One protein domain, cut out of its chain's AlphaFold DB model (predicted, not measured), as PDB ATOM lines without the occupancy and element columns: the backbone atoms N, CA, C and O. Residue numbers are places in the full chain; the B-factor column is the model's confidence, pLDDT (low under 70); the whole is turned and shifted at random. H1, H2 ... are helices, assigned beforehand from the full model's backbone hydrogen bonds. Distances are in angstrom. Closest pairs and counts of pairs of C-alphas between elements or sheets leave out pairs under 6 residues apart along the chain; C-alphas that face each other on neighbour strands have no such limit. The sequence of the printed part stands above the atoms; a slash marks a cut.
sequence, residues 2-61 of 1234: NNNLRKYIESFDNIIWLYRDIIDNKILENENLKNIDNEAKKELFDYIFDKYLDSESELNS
ATOM      1  N   ASN A   2      20.942  -9.612  19.834       75.44
ATOM      2  CA  ASN A   2      22.088 -10.305  19.229       75.44
ATOM      3  C   ASN A   2      21.917 -10.436  17.696       75.44
ATOM      4  O   ASN A   2      20.839 -10.783  17.223       75.44
ATOM      5  N   ASN A   3      22.967 -10.179  16.903       77.88
ATOM      6  CA  ASN A   3      22.891 -10.197  15.432       77.88
ATOM      7  C   ASN A   3      22.510 -11.564  14.840       77.88
ATOM      8  O   ASN A   3      21.837 -11.605  13.813       77.88
ATOM      9  N   ASN A   4      22.916 -12.673  15.467       77.44
ATOM     10  CA  ASN A   4      22.531 -14.014  15.015       77.44
ATOM     11  C   ASN A   4      21.053 -14.279  15.304       77.44
ATOM     12  O   ASN A   4      20.337 -14.773  14.438       77.44
ATOM     13  N   LEU A   5      20.596 -13.877  16.493       82.06
ATOM     14  CA  LEU A   5      19.190 -13.950  16.883       82.06
ATOM     15  C   LEU A   5      18.321 -13.105  15.948       82.06
ATOM     16  O   LEU A   5      17.295 -13.564  15.470       82.06
ATOM     17  N   ARG A   6      18.776 -11.893  15.619       83.50
ATOM     18  CA  ARG A   6      18.098 -10.993  14.689       83.50
ATOM     19  C   ARG A   6      17.958 -11.580  13.291       83.50
ATOM     20  O   ARG A   6      16.848 -11.604  12.781       83.50
ATOM     21  N   LYS A   7      19.041 -12.104  12.712       84.50
ATOM     22  CA  LYS A   7      18.992 -12.766  11.399       84.50
ATOM     23  C   LYS A   7      18.064 -13.970  11.384       84.50
ATOM     24  O   LYS A   7      17.424 -14.226  10.377       84.50
ATOM     25  N   TYR A   8      18.025 -14.717  12.482       85.19
ATOM     26  CA  TYR A   8      17.147 -15.869  12.596       85.19
ATOM     27  C   TYR A   8      15.679 -15.454  12.696       85.19
ATOM     28  O   TYR A   8      14.866 -15.969  11.943       85.19
ATOM     29  N   ILE A   9      15.343 -14.455  13.517       83.44
ATOM     30  CA  ILE A   9      13.989 -13.879  13.544       83.44
ATOM     31  C   ILE A   9      13.595 -13.324  12.162       83.44
ATOM     32  O   ILE A   9      12.497 -13.597  11.691       83.44
ATOM     33  N   GLU A  10      14.497 -12.607  11.486       84.69
ATOM     34  CA  GLU A  10      14.288 -12.043  10.140       84.69
ATOM     35  C   GLU A  10      14.241 -13.111   9.026       84.69
ATOM     36  O   GLU A  10      13.883 -12.785   7.899       84.69
ATOM     37  N   SER A  11      14.594 -14.373   9.313       82.69
ATOM     38  CA  SER A  11      14.552 -15.475   8.334       82.69
ATOM     39  C   SER A  11      13.169 -16.105   8.165       82.69
ATOM     40  O   SER A  11      12.967 -16.887   7.240       82.69
ATOM     41  N   PHE A  12      12.222 -15.767   9.040       77.19
ATOM     42  CA  PHE A  12      10.846 -16.232   8.947       77.19
ATOM     43  C   PHE A  12       9.954 -15.143   8.353       77.19
ATOM     44  O   PHE A  12       9.842 -14.052   8.908       77.19
ATOM     45  N   ASP A  13       9.239 -15.479   7.278       69.50
ATOM     46  CA  ASP A  13       8.284 -14.575   6.616       69.50
ATOM     47  C   ASP A  13       7.069 -14.233   7.502       69.50
ATOM     48  O   ASP A  13       6.323 -13.291   7.232       69.50
ATOM     49  N   ASN A  14       6.842 -15.009   8.568       71.38
ATOM     50  CA  ASN A  14       5.758 -14.808   9.523       71.38
ATOM     51  C   ASN A  14       6.161 -15.296  10.926       71.38
ATOM     52  O   ASN A  14       6.761 -16.362  11.081       71.38
ATOM     53  N   ILE A  15       5.753 -14.540  11.951       71.12
ATOM     54  CA  ILE A  15       5.941 -14.845  13.375       71.12
ATOM     55  C   ILE A  15       5.404 -16.230  13.781       71.12
ATOM     56  O   ILE A  15       5.976 -16.851  14.669       71.12
ATOM     57  N   ILE A  16       4.370 -16.753  13.108       69.62
ATOM     58  CA  ILE A  16       3.808 -18.094  13.365       69.62
ATOM     59  C   ILE A  16       4.864 -19.184  13.167       69.62
ATOM     60  O   ILE A  16       4.984 -20.099  13.980       69.62
ATOM     61  N   TRP A  17       5.647 -19.090  12.090       73.38
ATOM     62  CA  TRP A  17       6.674 -20.083  11.784       73.38
ATOM     63  C   TRP A  17       7.844 -20.000  12.759       73.38
ATOM     64  O   TRP A  17       8.324 -21.040  13.201       73.38
ATOM     65  N   LEU A  18       8.227 -18.784  13.162       81.12
ATOM     66  CA  LEU A  18       9.213 -18.570  14.222       81.12
ATOM     67  C   LEU A  18       8.735 -19.171  15.551       81.12
ATOM     68  O   LEU A  18       9.483 -19.875  16.221       81.12
ATOM     69  N   TYR A  19       7.484 -18.903  15.927       76.31
ATOM     70  CA  TYR A  19       6.895 -19.393  17.168       76.31
ATOM     71  C   TYR A  19       6.864 -20.924  17.212       76.31
ATOM     72  O   TYR A  19       7.269 -21.536  18.200       76.31
ATOM     73  N   ARG A  20       6.478 -21.543  16.094       75.25
ATOM     74  CA  ARG A  20       6.497 -22.993  15.916       75.25
ATOM     75  C   ARG A  20       7.900 -23.581  16.035       75.25
ATOM     76  O   ARG A  20       8.074 -24.568  16.738       75.25
ATOM     77  N   ASP A  21       8.886 -22.997  15.357       83.25
ATOM     78  CA  ASP A  21      10.266 -23.500  15.392       83.25
ATOM     79  C   ASP A  21      10.849 -23.466  16.816       83.25
ATOM     80  O   ASP A  21      11.681 -24.294  17.188       83.25
ATOM     81  N   ILE A  22      10.359 -22.539  17.642       82.62
ATOM     82  CA  ILE A  22      10.753 -22.392  19.042       82.62
ATOM     83  C   ILE A  22      10.045 -23.402  19.947       82.62
ATOM     84  O   ILE A  22      10.728 -24.038  20.745       82.62
ATOM     85  N   ILE A  23       8.726 -23.597  19.816       76.81
ATOM     86  CA  ILE A  23       7.995 -24.618  20.595       76.81
ATOM     87  C   ILE A  23       8.479 -26.030  20.254       76.81
ATOM     88  O   ILE A  23       8.692 -26.838  21.153       76.81
ATOM     89  N   ASP A  24       8.719 -26.314  18.970       76.69
ATOM     90  CA  ASP A  24       9.247 -27.604  18.506       76.69
ATOM     91  C   ASP A  24      10.731 -27.801  18.902       76.69
ATOM     92  O   ASP A  24      11.340 -28.807  18.539       76.69
ATOM     93  N   ASN A  25      11.341 -26.838  19.611       82.06
ATOM     94  CA  ASN A  25      12.754 -26.795  19.998       82.06
ATOM     95  C   ASN A  25      13.752 -26.875  18.819       82.06
ATOM     96  O   ASN A  25      14.956 -27.032  19.031       82.06
ATOM     97  N   LYS A  26      13.294 -26.677  17.577       83.31
ATOM     98  CA  LYS A  26      14.115 -26.698  16.350       83.31
ATOM     99  C   LYS A  26      15.121 -25.561  16.277       83.31
ATOM    100  O   LYS A  26      16.198 -25.727  15.709       83.31
ATOM    101  N   ILE A  27      14.852 -24.451  16.959       82.00
ATOM    102  CA  ILE A  27      15.837 -23.381  17.155       82.00
ATOM    103  C   ILE A  27      17.172 -23.897  17.733       82.00
ATOM    104  O   ILE A  27      18.231 -23.336  17.446       82.00
ATOM    105  N   LEU A  28      17.152 -24.990  18.507       79.88
ATOM    106  CA  LEU A  28      18.349 -25.616  19.079       79.88
ATOM    107  C   LEU A  28      19.152 -26.453  18.069       79.88
ATOM    108  O   LEU A  28      20.307 -26.795  18.344       79.88
ATOM    109  N   GLU A  29      18.583 -26.754  16.900       83.81
ATOM    110  CA  GLU A  29      19.276 -27.382  15.769       83.81
ATOM    111  C   GLU A  29      20.163 -26.373  15.019       83.81
ATOM    112  O   GLU A  29      21.115 -26.759  14.337       83.81
ATOM    113  N   ASN A  30      19.924 -25.067  15.194       79.62
ATOM    114  CA  ASN A  30      20.761 -24.016  14.630       79.62
ATOM    115  C   ASN A  30      22.053 -23.839  15.452       79.62
ATOM    116  O   ASN A  30      22.042 -23.321  16.574       79.62
ATOM    117  N   GLU A  31      23.197 -24.212  14.867       76.31
ATOM    118  CA  GLU A  31      24.508 -24.174  15.536       76.31
ATOM    119  C   GLU A  31      24.885 -22.787  16.087       76.31
ATOM    120  O   GLU A  31      25.561 -22.694  17.113       76.31
ATOM    121  N   ASN A  32      24.413 -21.705  15.456       74.25
ATOM    122  CA  ASN A  32      24.702 -20.332  15.882       74.25
ATOM    123  C   ASN A  32      23.825 -19.853  17.052       74.25
ATOM    124  O   ASN A  32      24.120 -18.803  17.631       74.25
ATOM    125  N   LEU A  33      22.753 -20.585  17.379       77.44
ATOM    126  CA  LEU A  33      21.769 -20.213  18.402       77.44
ATOM    127  C   LEU A  33      21.721 -21.172  19.590       77.44
ATOM    128  O   LEU A  33      21.289 -20.779  20.670       77.44
ATOM    129  N   LYS A  34      22.257 -22.386  19.444       73.81
ATOM    130  CA  LYS A  34      22.303 -23.404  20.504       73.81
ATOM    131  C   LYS A  34      22.956 -22.929  21.814       73.81
ATOM    132  O   LYS A  34      22.593 -23.400  22.887       73.81
ATOM    133  N   ASN A  35      23.895 -21.980  21.735       75.06
ATOM    134  CA  ASN A  35      24.684 -21.487  22.872       75.06
ATOM    135  C   ASN A  35      24.493 -19.985  23.161       75.06
ATOM    136  O   ASN A  35      25.396 -19.353  23.712       75.06
ATOM    137  N   ILE A  36      23.363 -19.384  22.771       85.19
ATOM    138  CA  ILE A  36      23.102 -17.977  23.112       85.19
ATOM    139  C   ILE A  36      22.934 -17.799  24.626       85.19
ATOM    140  O   ILE A  36      22.456 -18.695  25.328       85.19
ATOM    141  N   ASP A  37      23.361 -16.641  25.127       87.62
ATOM    142  CA  ASP A  37      23.296 -16.315  26.549       87.62
ATOM    143  C   ASP A  37      21.856 -16.077  27.035       87.62
ATOM    144  O   ASP A  37      20.904 -15.957  26.258       87.62
ATOM    145  N   ASN A  38      21.688 -16.036  28.358       90.06
ATOM    146  CA  ASN A  38      20.375 -15.850  28.971       90.06
ATOM    147  C   ASN A  38      19.747 -14.490  28.628       90.06
ATOM    148  O   ASN A  38      18.527 -14.406  28.584       90.06
ATOM    149  N   GLU A  39      20.531 -13.445  28.350       90.56
ATOM    150  CA  GLU A  39      19.978 -12.146  27.947       90.56
ATOM    151  C   GLU A  39      19.380 -12.205  26.536       90.56
ATOM    152  O   GLU A  39      18.252 -11.768  26.335       90.56
ATOM    153  N   ALA A  40      20.048 -12.847  25.576       86.81
ATOM    154  CA  ALA A  40      19.490 -13.074  24.245       86.81
ATOM    155  C   ALA A  40      18.240 -13.971  24.278       86.81
ATOM    156  O   ALA A  40      17.314 -13.770  23.494       86.81
ATOM    157  N   LYS A  41      18.180 -14.942  25.198       89.62
ATOM    158  CA  LYS A  41      16.973 -15.759  25.417       89.62
ATOM    159  C   LYS A  41      15.813 -14.926  25.959       89.62
ATOM    160  O   LYS A  41      14.691 -15.111  25.496       89.62
ATOM    161  N   LYS A  42      16.075 -14.003  26.894       93.00
ATOM    162  CA  LYS A  42      15.059 -13.067  27.401       93.00
ATOM    163  C   LYS A  42      14.572 -12.150  26.288       93.00
ATOM    164  O   LYS A  42      13.372 -12.039  26.108       93.00
ATOM    165  N   GLU A  43      15.482 -11.595  25.483       89.50
ATOM    166  CA  GLU A  43      15.130 -10.773  24.318       89.50
ATOM    167  C   GLU A  43      14.250 -11.537  23.313       89.50
ATOM    168  O   GLU A  43      13.309 -10.968  22.764       89.50
ATOM    169  N   LEU A  44      14.536 -12.823  23.070       88.88
ATOM    170  CA  LEU A  44      13.722 -13.674  22.199       88.88
ATOM    171  C   LEU A  44      12.326 -13.916  22.781       88.88
ATOM    172  O   LEU A  44      11.334 -13.770  22.069       88.88
ATOM    173  N   PHE A  45      12.255 -14.282  24.063       89.31
ATOM    174  CA  PHE A  45      10.989 -14.477  24.760       89.31
ATOM    175  C   PHE A  45      10.165 -13.189  24.762       89.31
ATOM    176  O   PHE A  45       8.986 -13.219  24.429       89.31
ATOM    177  N   ASP A  46      10.799 -12.053  25.052       89.50
ATOM    178  CA  ASP A  46      10.159 -10.746  25.058       89.50
ATOM    179  C   ASP A  46       9.586 -10.392  23.697       89.50
ATOM    180  O   ASP A  46       8.423 -10.024  23.606       89.50
ATOM    181  N   TYR A  47      10.372 -10.578  22.639       86.31
ATOM    182  CA  TYR A  47       9.936 -10.319  21.276       86.31
ATOM    183  C   TYR A  47       8.688 -11.130  20.900       86.31
ATOM    184  O   TYR A  47       7.746 -10.586  20.327       86.31
ATOM    185  N   ILE A  48       8.663 -12.423  21.228       81.56
ATOM    186  CA  ILE A  48       7.528 -13.308  20.931       81.56
ATOM    187  C   ILE A  48       6.320 -12.939  21.781       81.56
ATOM    188  O   ILE A  48       5.209 -12.838  21.266       81.56
ATOM    189  N   PHE A  49       6.542 -12.733  23.075       83.75
ATOM    190  CA  PHE A  49       5.490 -12.457  24.038       83.75
ATOM    191  C   PHE A  49       4.829 -11.098  23.780       83.75
ATOM    192  O   PHE A  49       3.606 -11.009  23.744       83.75
ATOM    193  N   ASP A  50       5.611 -10.063  23.475       82.38
ATOM    194  CA  ASP A  50       5.084  -8.741  23.127       82.38
ATOM    195  C   ASP A  50       4.295  -8.807  21.803       82.38
ATOM    196  O   ASP A  50       3.208  -8.244  21.686       82.38
ATOM    197  N   LYS A  51       4.777  -9.579  20.814       77.44
ATOM    198  CA  LYS A  51       4.043  -9.810  19.557       77.44
ATOM    199  C   LYS A  51       2.742 -10.579  19.754       77.44
ATOM    200  O   LYS A  51       1.775 -10.292  19.053       77.44
ATOM    201  N   TYR A  52       2.711 -11.527  20.682       74.56
ATOM    202  CA  TYR A  52       1.496 -12.237  21.067       74.56
ATOM    203  C   TYR A  52       0.449 -11.276  21.654       74.56
ATOM    204  O   TYR A  52      -0.703 -11.300  21.220       74.56
ATOM    205  N   LEU A  53       0.855 -10.375  22.556       72.69
ATOM    206  CA  LEU A  53      -0.036  -9.372  23.156       72.69
ATOM    207  C   LEU A  53      -0.556  -8.353  22.123       72.69
ATOM    208  O   LEU A  53      -1.732  -7.978  22.159       72.69
ATOM    209  N   ASP A  54       0.299  -7.952  21.177       64.81
ATOM    210  CA  ASP A  54       0.007  -6.913  20.182       64.81
ATOM    211  C   ASP A  54      -0.735  -7.414  18.927       64.81
ATOM    212  O   ASP A  54      -1.339  -6.608  18.214       64.81
ATOM    213  N   SER A  55      -0.684  -8.709  18.589       54.72
ATOM    214  CA  SER A  55      -1.170  -9.167  17.278       54.72
ATOM    215  C   SER A  55      -2.704  -9.223  17.173       54.72
ATOM    216  O   SER A  55      -3.376  -9.906  17.940       54.72
ATOM    217  N   GLU A  56      -3.262  -8.557  16.153       46.62
ATOM    218  CA  GLU A  56      -4.653  -8.726  15.678       46.62
ATOM    219  C   GLU A  56      -4.858 -10.043  14.886       46.62
ATOM    220  O   GLU A  56      -5.934 -10.298  14.358       46.62
ATOM    221  N   SER A  57      -3.829 -10.896  14.795       48.72
ATOM    222  CA  SER A  57      -3.844 -12.164  14.056       48.72
ATOM    223  C   SER A  57      -4.367 -13.308  14.932       48.72
ATOM    224  O   SER A  57      -3.676 -13.779  15.834       48.72
ATOM    225  N   GLU A  58      -5.552 -13.809  14.586       48.72
ATOM    226  CA  GLU A  58      -6.349 -14.881  15.219       48.72
ATOM    227  C   GLU A  58      -5.646 -16.255  15.384       48.72
ATOM    228  O   GLU A  58      -6.255 -17.215  15.849       48.72
ATOM    229  N   LEU A  59      -4.374 -16.394  14.997       52.41
ATOM    230  CA  LEU A  59      -3.649 -17.674  14.921       52.41
ATOM    231  C   LEU A  59      -2.561 -17.874  15.988       52.41
ATOM    232  O   LEU A  59      -1.993 -18.960  16.066       52.41
ATOM    233  N   ASN A  60      -2.272 -16.869  16.815       60.75
ATOM    234  CA  ASN A  60      -1.127 -16.900  17.726       60.75
ATOM    235  C   ASN A  60      -1.588 -17.148  19.167       60.75
ATOM    236  O   ASN A  60      -1.745 -16.199  19.922       60.75
ATOM    237  N   SER A  61      -1.838 -18.398  19.552       64.56
ATOM    238  CA  SER A  61      -2.021 -18.794  20.962       64.56
ATOM    239  C   SER A  61      -0.695 -19.262  21.559       64.56
ATOM    240  O   SER A  61       0.030 -19.975  20.862       64.56
TER     241      SER A  61
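Overview. This is residues 2 to 61 of the 1234 residues of an uncharacterized protein of Brachyspira aalborgi (UniProt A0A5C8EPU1). One long helix, H4, runs along the longest axis, and the three short helices lie off one side of it with few contacts: H1 near its first part, H2 near its later part and crossing it steeply, and H3 beyond H2, away from H4. The last residues, 55 to 61, form a tail that turns back past the end of H4. The printed part has 60 residues with four named helices, in the order H1, H2, H3, H4, and no named strand; the class is all helix. The whole is compact, with a radius of gyration of the C-alphas of 11.4 A, yet elongated in outline, spanning 32 by 19 by 17 A.

Arrangement. H1, residues 3 to 9, is close to but not clearly touching H2, residues 15 to 23; the closest C-alphas, those of Ile 9 and Leu 18, are 6.7 A apart. Their lines are about perpendicular, at 74 degrees. H2 is also close to but not clearly touching H3, residues 26 to 29, where the closest C-alphas, those of Asp 21 and Ile 27, are 5.8 A apart. H4, residues 38 to 54, is close to but not clearly touching H1, with the closest C-alphas, those of Leu 5 and Ala 40, 7.4 A apart. H1 and H4 run the same way at a shallow tilt of 34 degrees, only just short of steep. H2 and H4 are close but not clearly touching; their closest C-alphas, those of Tyr 19 and Ile 48, are 7.2 A apart. These two run opposite ways at a steep tilt of 47 degrees. H3 is apart from H1 and from H4. In H1, H2 and H4 every O i to N i+4 pair is within hydrogen-bond range; H3 is too short for such a pair, and its one O i to N i+3 pair is within range.

Along the chain. H1 begins at C-alpha 3, at (22.891, -10.197, 15.432), and measures 9.8 A from first to last C-alpha. H2 measures 12.3 A, from Ile 15 to Ile 23. H3 has four residues, Lys 26 to Glu 29. H4 measures 23.9 A, from C-alpha 38 at (20.375, -15.850, 28.971) to C-alpha 54 at (0.007, -6.913, 20.182).

Size, cuts and confidence. The two C-alphas farthest apart, those of Glu 31 and Glu 56, are 33.0 A apart. The printed part has no cut. The links H1 to H2 and H2 to H3 are tight, and the link H3 to H4, with 8 residues, is short. The mean pLDDT of the printed part is 77.5; residue 13, residue 16 and residues 54 to 61 are under 70, a stretch of low confidence that takes in Asp 54, the last residue of H4.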